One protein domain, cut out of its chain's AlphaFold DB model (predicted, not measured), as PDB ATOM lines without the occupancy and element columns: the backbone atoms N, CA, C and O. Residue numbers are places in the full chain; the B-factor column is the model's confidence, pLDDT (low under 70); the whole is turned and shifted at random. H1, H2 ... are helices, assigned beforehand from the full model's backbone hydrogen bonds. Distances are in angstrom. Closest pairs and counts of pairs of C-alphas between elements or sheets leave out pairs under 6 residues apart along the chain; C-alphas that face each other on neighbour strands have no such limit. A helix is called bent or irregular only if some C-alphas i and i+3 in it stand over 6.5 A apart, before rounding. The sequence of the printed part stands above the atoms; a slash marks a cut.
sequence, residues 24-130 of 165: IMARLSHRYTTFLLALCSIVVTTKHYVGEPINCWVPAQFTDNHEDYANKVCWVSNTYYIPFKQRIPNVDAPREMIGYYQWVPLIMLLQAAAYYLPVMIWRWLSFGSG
ATOM      1  N   ILE A  24     214.306 107.142 263.355       85.25
ATOM      2  CA  ILE A  24     214.109 106.624 261.987       85.25
ATOM      3  C   ILE A  24     213.178 105.401 261.990       85.25
ATOM      4  O   ILE A  24     212.290 105.307 261.144       85.25
ATOM      5  N   MET A  25     213.343 104.500 262.963       86.44
ATOM      6  CA  MET A  25     212.542 103.275 263.070       86.44
ATOM      7  C   MET A  25     211.074 103.575 263.375       86.44
ATOM      8  O   MET A  25     210.179 102.988 262.764       86.44
ATOM      9  N   ALA A  26     210.821 104.545 264.258       83.44
ATOM     10  CA  ALA A  26     209.473 105.005 264.544       83.44
ATOM     11  C   ALA A  26     208.830 105.572 263.274       83.44
ATOM     12  O   ALA A  26     207.732 105.144 262.916       83.44
ATOM     13  N   ARG A  27     209.527 106.461 262.551       84.75
ATOM     14  CA  ARG A  27     209.043 107.052 261.290       84.75
ATOM     15  C   ARG A  27     208.745 106.000 260.225       84.75
ATOM     16  O   ARG A  27     207.700 106.085 259.582       84.75
ATOM     17  N   LEU A  28     209.616 105.002 260.055       87.81
ATOM     18  CA  LEU A  28     209.406 103.893 259.117       87.81
ATOM     19  C   LEU A  28     208.066 103.196 259.370       87.81
ATOM     20  O   LEU A  28     207.269 103.045 258.451       87.81
ATOM     21  N   SER A  29     207.798 102.853 260.626       88.38
ATOM     22  CA  SER A  29     206.600 102.117 261.021       88.38
ATOM     23  C   SER A  29     205.321 102.961 260.924       88.38
ATOM     24  O   SER A  29     204.473 102.720 260.066       88.38
ATOM     25  N   HIS A  30     205.178 103.997 261.756       85.88
ATOM     26  CA  HIS A  30     203.885 104.673 261.911       85.88
ATOM     27  C   HIS A  30     203.517 105.579 260.732       85.88
ATOM     28  O   HIS A  30     202.334 105.857 260.533       85.88
ATOM     29  N   ARG A  31     204.511 106.067 259.972       84.50
ATOM     30  CA  ARG A  31     204.303 107.010 258.866       84.50
ATOM     31  C   ARG A  31     204.394 106.318 257.516       84.50
ATOM     32  O   ARG A  31     203.430 106.369 256.760       84.50
ATOM     33  N   TYR A  32     205.521 105.678 257.205       88.50
ATOM     34  CA  TYR A  32     205.723 105.099 255.874       88.50
ATOM     35  C   TYR A  32     204.929 103.803 255.675       88.50
ATOM     36  O   TYR A  32     204.194 103.703 254.694       88.50
ATOM     37  N   THR A  33     205.009 102.843 256.605       91.94
ATOM     38  CA  THR A  33     204.270 101.572 256.492       91.94
ATOM     39  C   THR A  33     202.760 101.796 256.536       91.94
ATOM     40  O   THR A  33     202.047 101.273 255.682       91.94
ATOM     41  N   THR A  34     202.263 102.625 257.460       90.88
ATOM     42  CA  THR A  34     200.838 103.001 257.517       90.88
ATOM     43  C   THR A  34     200.357 103.631 256.209       90.88
ATOM     44  O   THR A  34     199.315 103.233 255.690       90.88
ATOM     45  N   PHE A  35     201.112 104.583 255.647       90.31
ATOM     46  CA  PHE A  35     200.761 105.231 254.381       90.31
ATOM     47  C   PHE A  35     200.740 104.237 253.214       90.31
ATOM     48  O   PHE A  35     199.793 104.232 252.429       90.31
ATOM     49  N   LEU A  36     201.750 103.368 253.123       92.75
ATOM     50  CA  LEU A  36     201.828 102.341 252.087       92.75
ATOM     51  C   LEU A  36     200.642 101.373 252.170       92.75
ATOM     52  O   LEU A  36     199.995 101.109 251.160       92.75
ATOM     53  N   LEU A  37     200.326 100.871 253.366       92.88
ATOM     54  CA  LEU A  37     199.202  99.958 253.578       92.88
ATOM     55  C   LEU A  37     197.855 100.625 253.286       92.88
ATOM     56  O   LEU A  37     196.992  99.997 252.677       92.88
ATOM     57  N   ALA A  38     197.683 101.894 253.661       90.44
ATOM     58  CA  ALA A  38     196.481 102.657 253.336       90.44
ATOM     59  C   ALA A  38     196.316 102.831 251.817       90.44
ATOM     60  O   ALA A  38     195.227 102.611 251.290       90.44
ATOM     61  N   LEU A  39     197.398 103.149 251.099       91.69
ATOM     62  CA  LEU A  39     197.384 103.259 249.639       91.69
ATOM     63  C   LEU A  39     197.038 101.918 248.983       91.69
ATOM     64  O   LEU A  39     196.157 101.863 248.125       91.69
ATOM     65  N   CYS A  40     197.677 100.827 249.410       91.50
ATOM     66  CA  CYS A  40     197.369  99.485 248.916       91.50
ATOM     67  C   CYS A  40     195.910  99.097 249.192       91.50
ATOM     68  O   CYS A  40     195.240  98.585 248.300       91.50
ATOM     69  N   SER A  41     195.392  99.395 250.388       92.81
ATOM     70  CA  SER A  41     193.992  99.144 250.747       92.81
ATOM     71  C   SER A  41     193.029  99.897 249.822       92.81
ATOM     72  O   SER A  41     192.064  99.302 249.338       92.81
ATOM     73  N   ILE A  42     193.319 101.162 249.487       89.94
ATOM     74  CA  ILE A  42     192.527 101.948 248.526       89.94
ATOM     75  C   ILE A  42     192.546 101.285 247.145       89.94
ATOM     76  O   ILE A  42     191.482 101.060 246.573       89.94
ATOM     77  N   VAL A  43     193.724 100.914 246.631       91.88
ATOM     78  CA  VAL A  43     193.866 100.289 245.305       91.88
ATOM     79  C   VAL A  43     193.084  98.974 245.211       91.88
ATOM     80  O   VAL A  43     192.341  98.762 244.249       91.88
ATOM     81  N   VAL A  44     193.213  98.100 246.214       91.94
ATOM     82  CA  VAL A  44     192.484  96.820 246.258       91.94
ATOM     83  C   VAL A  44     190.976  97.067 246.349       91.94
ATOM     84  O   VAL A  44     190.203  96.463 245.610       91.94
ATOM     85  N   THR A  45     190.551  98.010 247.192       90.75
ATOM     86  CA  THR A  45     189.137  98.390 247.331       90.75
ATOM     87  C   THR A  45     188.568  98.899 246.006       90.75
ATOM     88  O   THR A  45     187.479  98.490 245.610       90.75
ATOM     89  N   THR A  46     189.311  99.722 245.258       89.50
ATOM     90  CA  THR A  46     188.884 100.168 243.925       89.50
ATOM     91  C   THR A  46     188.641  98.983 242.994       89.50
ATOM     92  O   THR A  46     187.626  98.952 242.303       89.50
ATOM     93  N   LYS A  47     189.517  97.973 243.004       87.62
ATOM     94  CA  LYS A  47     189.319  96.761 242.196       87.62
ATOM     95  C   LYS A  47     188.112  95.936 242.634       87.62
ATOM     96  O   LYS A  47     187.440  95.390 241.771       87.62
ATOM     97  N   HIS A  48     187.815  95.883 243.929       86.38
ATOM     98  CA  HIS A  48     186.697  95.099 244.457       86.38
ATOM     99  C   HIS A  48     185.320  95.743 244.222       86.38
ATOM    100  O   HIS A  48     184.347  95.017 244.055       86.38
ATOM    101  N   TYR A  49     185.223  97.080 244.244       83.31
ATOM    102  CA  TYR A  49     183.938  97.795 244.147       83.31
ATOM    103  C   TYR A  49     183.660  98.419 242.778       83.31
ATOM    104  O   TYR A  49     182.499  98.527 242.393       83.31
ATOM    105  N   VAL A  50     184.697  98.882 242.073       83.00
ATOM    106  CA  VAL A  50     184.559  99.578 240.778       83.00
ATOM    107  C   VAL A  50     184.891  98.650 239.609       83.00
ATOM    108  O   VAL A  50     184.430  98.877 238.496       83.00
ATOM    109  N   GLY A  51     185.705  97.621 239.852       83.56
ATOM    110  CA  GLY A  51     186.046  96.607 238.861       83.56
ATOM    111  C   GLY A  51     185.259  95.310 239.030       83.56
ATOM    112  O   GLY A  51     184.435  95.164 239.930       83.56
ATOM    113  N   GLU A  52     185.579  94.351 238.169       86.19
ATOM    114  CA  GLU A  52     185.122  92.967 238.261       86.19
ATOM    115  C   GLU A  52     186.118  92.165 239.119       86.19
ATOM    116  O   GLU A  52     187.264  91.971 238.700       86.19
ATOM    117  N   PRO A  53     185.744  91.718 240.334       88.88
ATOM    118  CA  PRO A  53     186.658  90.977 241.203       88.88
ATOM    119  C   PRO A  53     186.888  89.533 240.729       88.88
ATOM    120  O   PRO A  53     187.913  88.933 241.051       88.88
ATOM    121  N   ILE A  54     185.936  88.968 239.981       91.69
ATOM    122  CA  ILE A  54     185.987  87.618 239.421       91.69
ATOM    123  C   ILE A  54     185.103  87.542 238.175       91.69
ATOM    124  O   ILE A  54     183.995  88.074 238.185       91.69
ATOM    125  N   ASN A  55     185.578  86.821 237.156       92.62
ATOM    126  CA  ASN A  55     184.814  86.507 235.950       92.62
ATOM    127  C   ASN A  55     184.582  84.999 235.883       92.62
ATOM    128  O   ASN A  55     185.528  84.206 235.850       92.62
ATOM    129  N   CYS A  56     183.313  84.609 235.925       93.44
ATOM    130  CA  CYS A  56     182.875  83.226 235.881       93.44
ATOM    131  C   CYS A  56     182.686  82.772 234.430       93.44
ATOM    132  O   CYS A  56     182.230  83.517 233.570       93.44
ATOM    133  N   TRP A  57     183.027  81.513 234.155       93.62
ATOM    134  CA  TRP A  57     182.715  80.900 232.868       93.62
ATOM    135  C   TRP A  57     181.238  80.499 232.844       93.62
ATOM    136  O   TRP A  57     180.841  79.507 233.461       93.62
ATOM    137  N   VAL A  58     180.425  81.296 232.157       94.69
ATOM    138  CA  VAL A  58     178.961  81.196 232.134       94.69
ATOM    139  C   VAL A  58     178.482  80.625 230.783       94.69
ATOM    140  O   VAL A  58     179.175  80.766 229.774       94.69
ATOM    141  N   PRO A  59     177.328  79.925 230.713       94.94
ATOM    142  CA  PRO A  59     176.796  79.410 229.451       94.94
ATOM    143  C   PRO A  59     176.486  80.506 228.419       94.94
ATOM    144  O   PRO A  59     176.006  81.579 228.769       94.94
ATOM    145  N   ALA A  60     176.654  80.191 227.131       92.94
ATOM    146  CA  ALA A  60     176.521  81.152 226.029       92.94
ATOM    147  C   ALA A  60     175.110  81.751 225.842       92.94
ATOM    148  O   ALA A  60     174.955  82.743 225.140       92.94
ATOM    149  N   GLN A  61     174.073  81.152 226.433       94.56
ATOM    150  CA  GLN A  61     172.705  81.676 226.387       94.56
ATOM    151  C   GLN A  61     172.428  82.799 227.402       94.56
ATOM    152  O   GLN A  61     171.317  83.332 227.420       94.56
ATOM    153  N   PHE A  62     173.375  83.120 228.289       94.06
ATOM    154  CA  PHE A  62     173.200  84.200 229.259       94.06
ATOM    155  C   PHE A  62     173.363  85.556 228.571       94.06
ATOM    156  O   PHE A  62     174.199  85.730 227.691       94.06
ATOM    157  N   THR A  63     172.532  86.515 228.973       95.56
ATOM    158  CA  THR A  63     172.707  87.924 228.603       95.56
ATOM    159  C   THR A  63     173.695  88.589 229.561       95.56
ATOM    160  O   THR A  63     173.876  88.101 230.677       95.56
ATOM    161  N   ASP A  64     174.245  89.743 229.182       93.38
ATOM    162  CA  ASP A  64     175.227  90.498 229.977       93.38
ATOM    163  C   ASP A  64     174.775  90.711 231.438       93.38
ATOM    164  O   ASP A  64     175.522  90.476 232.384       93.38
ATOM    165  N   ASN A  65     173.495  91.034 231.658       94.56
ATOM    166  CA  ASN A  65     172.942  91.202 233.010       94.56
ATOM    167  C   ASN A  65     172.962  89.907 233.845       94.56
ATOM    168  O   ASN A  65     173.098  89.952 235.070       94.56
ATOM    169  N   HIS A  66     172.768  88.752 233.204       95.44
ATOM    170  CA  HIS A  66     172.834  87.459 233.882       95.44
ATOM    171  C   HIS A  66     174.281  87.055 234.174       95.44
ATOM    172  O   HIS A  66     174.525  86.430 235.206       95.44
ATOM    173  N   GLU A  67     175.227  87.419 233.306       94.88
ATOM    174  CA  GLU A  67     176.659  87.239 233.548       94.88
ATOM    175  C   GLU A  67     177.118  88.064 234.757       94.88
ATOM    176  O   GLU A  67     177.673  87.505 235.704       94.88
ATOM    177  N   ASP A  68     176.761  89.349 234.812       93.12
ATOM    178  CA  ASP A  68     177.039  90.225 235.957       93.12
ATOM    179  C   ASP A  68     176.462  89.682 237.269       93.12
ATOM    180  O   ASP A  68     177.087  89.762 238.335       93.12
ATOM    181  N   TYR A  69     175.244  89.139 237.214       93.38
ATOM    182  CA  TYR A  69     174.622  88.497 238.365       93.38
ATOM    183  C   TYR A  69     175.388  87.237 238.782       93.38
ATOM    184  O   TYR A  69     175.686  87.069 239.966       93.38
ATOM    185  N   ALA A  70     175.754  86.379 237.826       94.38
ATOM    186  CA  ALA A  70     176.529  85.172 238.087       94.38
ATOM    187  C   ALA A  70     177.897  85.501 238.704       94.38
ATOM    188  O   ALA A  70     178.264  84.891 239.704       94.38
ATOM    189  N   ASN A  71     178.598  86.517 238.193       92.94
ATOM    190  CA  ASN A  71     179.875  86.991 238.731       92.94
ATOM    191  C   ASN A  71     179.738  87.464 240.188       92.94
ATOM    192  O   ASN A  71     180.527  87.076 241.052       92.94
ATOM    193  N   LYS A  72     178.685  88.227 240.508       91.81
ATOM    194  CA  LYS A  72     178.400  88.668 241.887       91.81
ATOM    195  C   LYS A  72     178.074  87.500 242.817       91.81
ATOM    196  O   LYS A  72     178.565  87.461 243.946       91.81
ATOM    197  N   VAL A  73     177.279  86.535 242.353       93.19
ATOM    198  CA  VAL A  73     176.950  85.328 243.125       93.19
ATOM    199  C   VAL A  73     178.194  84.474 243.356       93.19
ATOM    200  O   VAL A  73     178.416  84.043 244.486       93.19
ATOM    201  N   CYS A  74     179.029  84.282 242.334       91.88
ATOM    202  CA  CYS A  74     180.320  83.604 242.432       91.88
ATOM    203  C   CYS A  74     181.267  84.286 243.430       91.88
ATOM    204  O   CYS A  74     182.033  83.605 244.098       91.88
ATOM    205  N   TRP A  75     181.247  85.621 243.510       91.44
ATOM    206  CA  TRP A  75     182.120  86.384 244.403       91.44
ATOM    207  C   TRP A  75     181.701  86.297 245.872       91.44
ATOM    208  O   TRP A  75     182.547  86.150 246.753       91.44
ATOM    209  N   VAL A  76     180.401  86.433 246.150       90.81
ATOM    210  CA  VAL A  76     179.865  86.391 247.521       90.81
ATOM    211  C   VAL A  76     179.847  84.959 248.055       90.81
ATOM    212  O   VAL A  76     180.094  84.733 249.242       90.81
ATOM    213  N   SER A  77     179.587  83.985 247.184       89.44
ATOM    214  CA  SER A  77     179.668  82.568 247.527       89.44
ATOM    215  C   SER A  77     181.133  82.151 247.613       89.44
ATOM    216  O   SER A  77     181.918  82.460 246.726       89.44
ATOM    217  N   ASN A  78     181.531  81.431 248.663       87.31
ATOM    218  CA  ASN A  78     182.908  80.941 248.725       87.31
ATOM    219  C   ASN A  78     183.206  79.995 247.549       87.31
ATOM    220  O   ASN A  78     182.361  79.190 247.153       87.31
ATOM    221  N   THR A  79     184.425  80.073 247.019       90.69
ATOM    222  CA  THR A  79     184.885  79.230 245.903       90.69
ATOM    223  C   THR A  79     185.812  78.133 246.411       90.69
ATOM    224  O   THR A  79     186.225  78.155 247.561       90.69
ATOM    225  N   TYR A  80     186.147  77.140 245.598       90.50
ATOM    226  CA  TYR A  80     187.117  76.108 245.970       90.50
ATOM    227  C   TYR A  80     187.888  75.666 244.729       90.50
ATOM    228  O   TYR A  80     187.398  75.778 243.603       90.50
ATOM    229  N   TYR A  81     189.107  75.178 244.932       90.12
ATOM    230  CA  TYR A  81     189.971  74.732 243.843       90.12
ATOM    231  C   TYR A  81     189.837  73.221 243.616       90.12
ATOM    232  O   TYR A  81     189.815  72.443 244.569       90.12
ATOM    233  N   ILE A  82     189.785  72.802 242.347       89.19
ATOM    234  CA  ILE A  82     189.832  71.390 241.940       89.19
ATOM    235  C   ILE A  82     190.963  71.207 240.920       89.19
ATOM    236  O   ILE A  82     191.014  71.945 239.934       89.19
ATOM    237  N   PRO A  83     191.837  70.198 241.078       89.81
ATOM    238  CA  PRO A  83     192.792  69.827 240.040       89.81
ATOM    239  C   PRO A  83     192.087  69.354 238.759       89.81
ATOM    240  O   PRO A  83     191.222  68.485 238.813       89.81
ATOM    241  N   PHE A  84     192.541  69.812 237.588       88.25
ATOM    242  CA  PHE A  84     191.932  69.484 236.285       88.25
ATOM    243  C   PHE A  84     191.798  67.981 235.965       88.25
ATOM    244  O   PHE A  84     190.992  67.600 235.122       88.25
ATOM    245  N   LYS A  85     192.596  67.116 236.604       91.88
ATOM    246  CA  LYS A  85     192.566  65.656 236.390       91.88
ATOM    247  C   LYS A  85     191.543  64.926 237.266       91.88
ATOM    248  O   LYS A  85     191.327  63.733 237.069       91.88
ATOM    249  N   GLN A  86     190.961  65.596 238.257       86.81
ATOM    250  CA  GLN A  86     189.998  64.998 239.179       86.81
ATOM    251  C   GLN A  86     188.568  65.261 238.701       86.81
ATOM    252  O   GLN A  86     188.265  66.316 238.148       86.81
ATOM    253  N   ARG A  87     187.669  64.291 238.914       84.94
ATOM    254  CA  ARG A  87     186.236  64.503 238.675       84.94
ATOM    255  C   ARG A  87     185.673  65.437 239.739       84.94
ATOM    256  O   ARG A  87     186.060  65.344 240.902       84.94
ATOM    257  N   ILE A  88     184.727  66.284 239.339       87.44
ATOM    258  CA  ILE A  88     183.985  67.153 240.255       87.44
ATOM    259  C   ILE A  88     183.276  66.249 241.283       87.44
ATOM    260  O   ILE A  88     182.481  65.399 240.874       87.44
ATOM    261  N   PRO A  89     183.578  66.374 242.590       84.00
ATOM    262  CA  PRO A  89     182.976  65.516 243.603       84.00
ATOM    263  C   PRO A  89     181.486  65.834 243.800       84.00
ATOM    264  O   PRO A  89     181.013  66.896 243.386       84.00
ATOM    265  N   ASN A  90     180.752  64.936 244.464       83.56
ATOM    266  CA  ASN A  90     179.344  65.147 244.825       83.56
ATOM    267  C   ASN A  90     179.175  66.305 245.823       83.56
ATOM    268  O   ASN A  90     180.117  66.670 246.533       83.56
ATOM    269  N   VAL A  91     177.976  66.891 245.867       79.81
ATOM    270  CA  VAL A  91     177.659  68.102 246.652       79.81
ATOM    271  C   VAL A  91     177.988  67.934 248.144       79.81
ATOM    272  O   VAL A  91     178.478  68.875 248.756       79.81
ATOM    273  N   ASP A  92     177.837  66.723 248.684       80.81
ATOM    274  CA  ASP A  92     178.010  66.424 250.115       80.81
ATOM    275  C   ASP A  92     179.469  66.215 250.554       80.81
ATOM    276  O   ASP A  92     179.751  66.032 251.738       80.81
ATOM    277  N   ALA A  93     180.419  66.204 249.614       81.19
ATOM    278  CA  ALA A  93     181.825  66.030 249.958       81.19
ATOM    279  C   ALA A  93     182.358  67.288 250.672       81.19
ATOM    280  O   ALA A  93     182.164  68.394 250.156       81.19
ATOM    281  N   PRO A  94     183.067  67.150 251.811       77.94
ATOM    282  CA  PRO A  94     183.698  68.284 252.476       77.94
ATOM    283  C   PRO A  94     184.763  68.900 251.559       77.94
ATOM    284  O   PRO A  94     185.566  68.186 250.955       77.94
ATOM    285  N   ARG A  95     184.752  70.231 251.434       81.81
ATOM    286  CA  ARG A  95     185.656  70.993 250.561       81.81
ATOM    287  C   ARG A  95     186.300  72.126 251.333       81.81
ATOM    288  O   ARG A  95     185.641  72.800 252.122       81.81
ATOM    289  N   GLU A  96     187.570  72.363 251.044       85.75
ATOM    290  CA  GLU A  96     188.262  73.554 251.512       85.75
ATOM    291  C   GLU A  96     187.817  74.751 250.673       85.75
ATOM    292  O   GLU A  96     188.104  74.853 249.479       85.75
ATOM    293  N   MET A  97     187.055  75.630 251.314       88.19
ATOM    294  CA  MET A  97     186.500  76.826 250.698       88.19
ATOM    295  C   MET A  97     187.470  78.003 250.847       88.19
ATOM    296  O   MET A  97     188.019  78.266 251.915       88.19
ATOM    297  N   ILE A  98     187.646  78.744 249.764       90.25
ATOM    298  CA  ILE A  98     188.482  79.924 249.624       90.25
ATOM    299  C   ILE A  98     187.586  81.157 249.775       90.25
ATOM    300  O   ILE A  98     186.834  81.507 248.865       90.25
ATOM    301  N   GLY A  99     187.679  81.815 250.934       89.56
ATOM    302  CA  GLY A  99     186.914  83.029 251.258       89.56
ATOM    303  C   GLY A  99     187.766  84.234 251.673       89.56
ATOM    304  O   GLY A  99     187.231  85.280 252.024       89.56
ATOM    305  N   TYR A 100     189.100  84.132 251.663       90.88
ATOM    306  CA  TYR A 100     189.960  85.184 252.225       90.88
ATOM    307  C   TYR A 100     190.007  86.467 251.382       90.88
ATOM    308  O   TYR A 100     190.219  87.538 251.944       90.88
ATOM    309  N   TYR A 101     189.780  86.387 250.063       90.62
ATOM    310  CA  TYR A 101     189.851  87.540 249.151       90.62
ATOM    311  C   TYR A 101     188.927  88.689 249.568       90.62
ATOM    312  O   TYR A 101     189.305  89.854 249.476       90.62
ATOM    313  N   GLN A 102     187.752  88.362 250.104       90.69
ATOM    314  CA  GLN A 102     186.764  89.332 250.576       90.69
ATOM    315  C   GLN A 102     187.293  90.171 251.757       90.69
ATOM    316  O   GLN A 102     186.963  91.349 251.884       90.69
ATOM    317  N   TRP A 103     188.157  89.591 252.597       92.88
ATOM    318  CA  TRP A 103     188.651  90.201 253.836       92.88
ATOM    319  C   TRP A 103     189.961  90.975 253.669       92.88
ATOM    320  O   TRP A 103     190.314  91.766 254.543       92.88
ATOM    321  N   VAL A 104     190.675  90.793 252.553       93.19
ATOM    322  CA  VAL A 104     191.985  91.425 252.307       93.19
ATOM    323  C   VAL A 104     191.973  92.952 252.504       93.19
ATOM    324  O   VAL A 104     192.833  93.440 253.242       93.19
ATOM    325  N   PRO A 105     191.023  93.732 251.937       90.81
ATOM    326  CA  PRO A 105     191.031  95.188 252.102       90.81
ATOM    327  C   PRO A 105     190.821  95.612 253.559       90.81
ATOM    328  O   PRO A 105     191.460  96.559 254.024       90.81
ATOM    329  N   LEU A 106     189.963  94.882 254.287       91.69
ATOM    330  CA  LEU A 106     189.674  95.134 255.698       91.69
ATOM    331  C   LEU A 106     190.895  94.841 256.572       91.69
ATOM    332  O   LEU A 106     191.236  95.645 257.435       91.69
ATOM    333  N   ILE A 107     191.574  93.717 256.330       95.38
ATOM    334  CA  ILE A 107     192.787  93.344 257.064       95.38
ATOM    335  C   ILE A 107     193.901  94.360 256.800       95.38
ATOM    336  O   ILE A 107     194.560  94.779 257.746       95.38
ATOM    337  N   MET A 108     194.080  94.821 255.556       92.94
ATOM    338  CA  MET A 108     195.059  95.871 255.243       92.94
ATOM    339  C   MET A 108     194.767  97.180 255.987       92.94
ATOM    340  O   MET A 108     195.690  97.813 256.500       92.94
ATOM    341  N   LEU A 109     193.493  97.571 256.086       91.19
ATOM    342  CA  LEU A 109     193.087  98.764 256.830       91.19
ATOM    343  C   LEU A 109     193.320  98.591 258.336       91.19
ATOM    344  O   LEU A 109     193.854  99.490 258.986       91.19
ATOM    345  N   LEU A 110     192.981  97.422 258.884       94.62
ATOM    346  CA  LEU A 110     193.237  97.088 260.283       94.62
ATOM    347  C   LEU A 110     194.739  97.086 260.594       94.62
ATOM    348  O   LEU A 110     195.153  97.604 261.626       94.62
ATOM    349  N   GLN A 111     195.562  96.547 259.695       94.44
ATOM    350  CA  GLN A 111     197.013  96.535 259.835       94.44
ATOM    351  C   GLN A 111     197.590  97.956 259.778       94.44
ATOM    352  O   GLN A 111     198.431  98.301 260.606       94.44
ATOM    353  N   ALA A 112     197.108  98.805 258.864       92.44
ATOM    354  CA  ALA A 112     197.487 100.217 258.816       92.44
ATOM    355  C   ALA A 112     197.132 100.935 260.130       92.44
ATOM    356  O   ALA A 112     197.969 101.631 260.703       92.44
ATOM    357  N   ALA A 113     195.924 100.710 260.657       90.75
ATOM    358  CA  ALA A 113     195.524 101.243 261.955       90.75
ATOM    359  C   ALA A 113     196.442 100.731 263.078       90.75
ATOM    360  O   ALA A 113     196.935 101.528 263.873       90.75
ATOM    361  N   ALA A 114     196.747  99.432 263.106       92.44
ATOM    362  CA  ALA A 114     197.613  98.820 264.110       92.44
ATOM    363  C   ALA A 114     199.039  99.393 264.118       92.44
ATOM    364  O   ALA A 114     199.608  99.557 265.193       92.44
ATOM    365  N   TYR A 115     199.607  99.757 262.964       91.06
ATOM    366  CA  TYR A 115     200.909 100.439 262.903       91.06
ATOM    367  C   TYR A 115     200.863 101.889 263.399       91.06
ATOM    368  O   TYR A 115     201.869 102.413 263.878       91.06
ATOM    369  N   TYR A 116     199.703 102.535 263.320       87.94
ATOM    370  CA  TYR A 116     199.511 103.900 263.803       87.94
ATOM    371  C   TYR A 116     199.170 103.968 265.303       87.94
ATOM    372  O   TYR A 116     199.546 104.928 265.983       87.94
ATOM    373  N   LEU A 117     198.520 102.930 265.845       88.25
ATOM    374  CA  LEU A 117     198.074 102.863 267.243       88.25
ATOM    375  C   LEU A 117     199.173 103.153 268.283       88.25
ATOM    376  O   LEU A 117     198.900 103.941 269.187       88.25
ATOM    377  N   PRO A 118     200.402 102.604 268.201       87.25
ATOM    378  CA  PRO A 118     201.434 102.851 269.207       87.25
ATOM    379  C   PRO A 118     201.764 104.336 269.378       87.25
ATOM    380  O   PRO A 118     201.899 104.816 270.501       87.25
ATOM    381  N   VAL A 119     201.831 105.086 268.274       83.50
ATOM    382  CA  VAL A 119     202.121 106.527 268.299       83.50
ATOM    383  C   VAL A 119     200.920 107.326 268.789       83.50
ATOM    384  O   VAL A 119     201.090 108.301 269.520       83.50
ATOM    385  N   MET A 120     199.703 106.905 268.441       82.81
ATOM    386  CA  MET A 120     198.498 107.498 269.019       82.81
ATOM    387  C   MET A 120     198.463 107.329 270.539       82.81
ATOM    388  O   MET A 120     198.233 108.305 271.250       82.81
ATOM    389  N   ILE A 121     198.720 106.115 271.032       86.81
ATOM    390  CA  ILE A 121     198.737 105.803 272.466       86.81
ATOM    391  C   ILE A 121     199.836 106.605 273.162       86.81
ATOM    392  O   ILE A 121     199.565 107.241 274.176       86.81
ATOM    393  N   TRP A 122     201.046 106.640 272.593       83.69
ATOM    394  CA  TRP A 122     202.154 107.431 273.128       83.69
ATOM    395  C   TRP A 122     201.788 108.910 273.274       83.69
ATOM    396  O   TRP A 122     201.952 109.480 274.347       83.69
ATOM    397  N   ARG A 123     201.223 109.519 272.226       79.06
ATOM    398  CA  ARG A 123     200.826 110.936 272.237       79.06
ATOM    399  C   ARG A 123     199.686 111.223 273.204       79.06
ATOM    400  O   ARG A 123     199.657 112.274 273.841       79.06
ATOM    401  N   TRP A 124     198.746 110.291 273.318       81.69
ATOM    402  CA  TRP A 124     197.638 110.410 274.256       81.69
ATOM    403  C   TRP A 124     198.124 110.367 275.710       81.69
ATOM    404  O   TRP A 124     197.725 111.205 276.516       81.69
ATOM    405  N   LEU A 125     199.053 109.461 276.027       81.81
ATOM    406  CA  LEU A 125     199.683 109.384 277.347       81.81
ATOM    407  C   LEU A 125     200.596 110.589 277.624       81.81
ATOM    408  O   LEU A 125     200.555 111.151 278.720       81.81
ATOM    409  N   SER A 126     201.379 111.036 276.636       79.81
ATOM    410  CA  SER A 126     202.286 112.179 276.800       79.81
ATOM    411  C   SER A 126     201.521 113.473 277.075       79.81
ATOM    412  O   SER A 126     201.960 114.283 277.885       79.81
ATOM    413  N   PHE A 127     200.341 113.649 276.470       72.19
ATOM    414  CA  PHE A 127     199.476 114.794 276.758       72.19
ATOM    415  C   PHE A 127     199.042 114.840 278.232       72.19
ATOM    416  O   PHE A 127     199.067 115.901 278.848       72.19
ATOM    417  N   GLY A 128     198.696 113.690 278.820       75.75
ATOM    418  CA  GLY A 128     198.329 113.602 280.238       75.75
ATOM    419  C   GLY A 128     199.506 113.794 281.200       75.75
ATOM    420  O   GLY A 128     199.291 114.103 282.369       75.75
ATOM    421  N   SER A 129     200.740 113.640 280.714       79.44
ATOM    422  CA  SER A 129     201.958 113.702 281.529       79.44
ATOM    423  C   SER A 129     202.429 115.136 281.804       79.44
ATOM    424  O   SER A 129     203.246 115.346 282.692       79.44
ATOM    425  N   GLY A 130     201.956 116.130 281.040       75.75
ATOM    426  CA  GLY A 130     202.364 117.538 281.187       75.75
ATOM    427  C   GLY A 130     203.811 117.849 280.767       75.75
ATOM    428  O   GLY A 130     204.222 119.007 280.823       75.75
TER     429      GLY A 130
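This is residues 24 to 130 of the 165 residues of the protein "Innexin" of Dimorphilus gyrociliatus (UniProt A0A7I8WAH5). Two long helices, H1 and the first arm of H3, run side by side in opposite directions as the stem of a long, open shape; H3 then bends, and residues 121 to 130 stick out past the stem. At the other end of the stem lies a loose head of two long loops, residues 50 to 63 and residues 77 to 103, with the short helix H2 between them along the chain, H2 on one side and residues 83 to 94 sticking out on the other. The printed part has 107 residues, with three named helices in the order H1, H2, H3 and no named strand, and the class is all helix. It is extended, with a radius of gyration of the C-alphas of 21.3 A, and spans 71 by 32 by 24 A.

H1, residues 24 to 49, touches H3a, residues 104 to 115. Their closest C-alphas are those of Thr 34 and Ala 112, 4.5 A apart. They run opposite ways at a shallow tilt of 19 degrees. H3a and H3b, residues 118 to 129, are arms of H3, which is bent: C-alphas 115 and 118 are 6.8 A apart, though by its hydrogen bonds it was assigned as one helix, residues 104 to 129. The arms stand at a shallow tilt of 34.6 degrees, only just short of steep. H3b is close to H1 but not clearly touching it; the closest C-alphas, those of His 30 and Val 119, are 6.9 A apart, and the two run opposite ways at a steep tilt of 53 degrees. H2, residues 64 to 76, is apart from H1, H3a and H3b. Every O i to N i+4 pair is within hydrogen-bond range in H2 and H3a, against 20 of 22 in H1 and 7 of 8 in H3b.

H1 begins with C-alpha 24 at (214.109, 106.624, 261.987) and is 36.1 A long; it is neither bent nor irregular, but only just: C-alphas 30 and 33 are 6.3 A apart. H2 is 18.6 A long, from C-alpha 64 at (175.227, 90.498, 229.977). H3a is 16.5 A long and H3b 16.4 A, ending with C-alpha 129 at (201.958, 113.702, 281.529).

The two C-alphas farthest apart are those of Gln 61 and Gly 130, 71.9 A. Residues 83 to 94 stand free, and so do residues 121 to 130, of which 121 to 129 belong to H3. Both links are long: 14 residues from H1 to H2 and 27 from H2 to H3. The printed part has no cut. Its mean pLDDT is 88.7, and no printed residue is under 70.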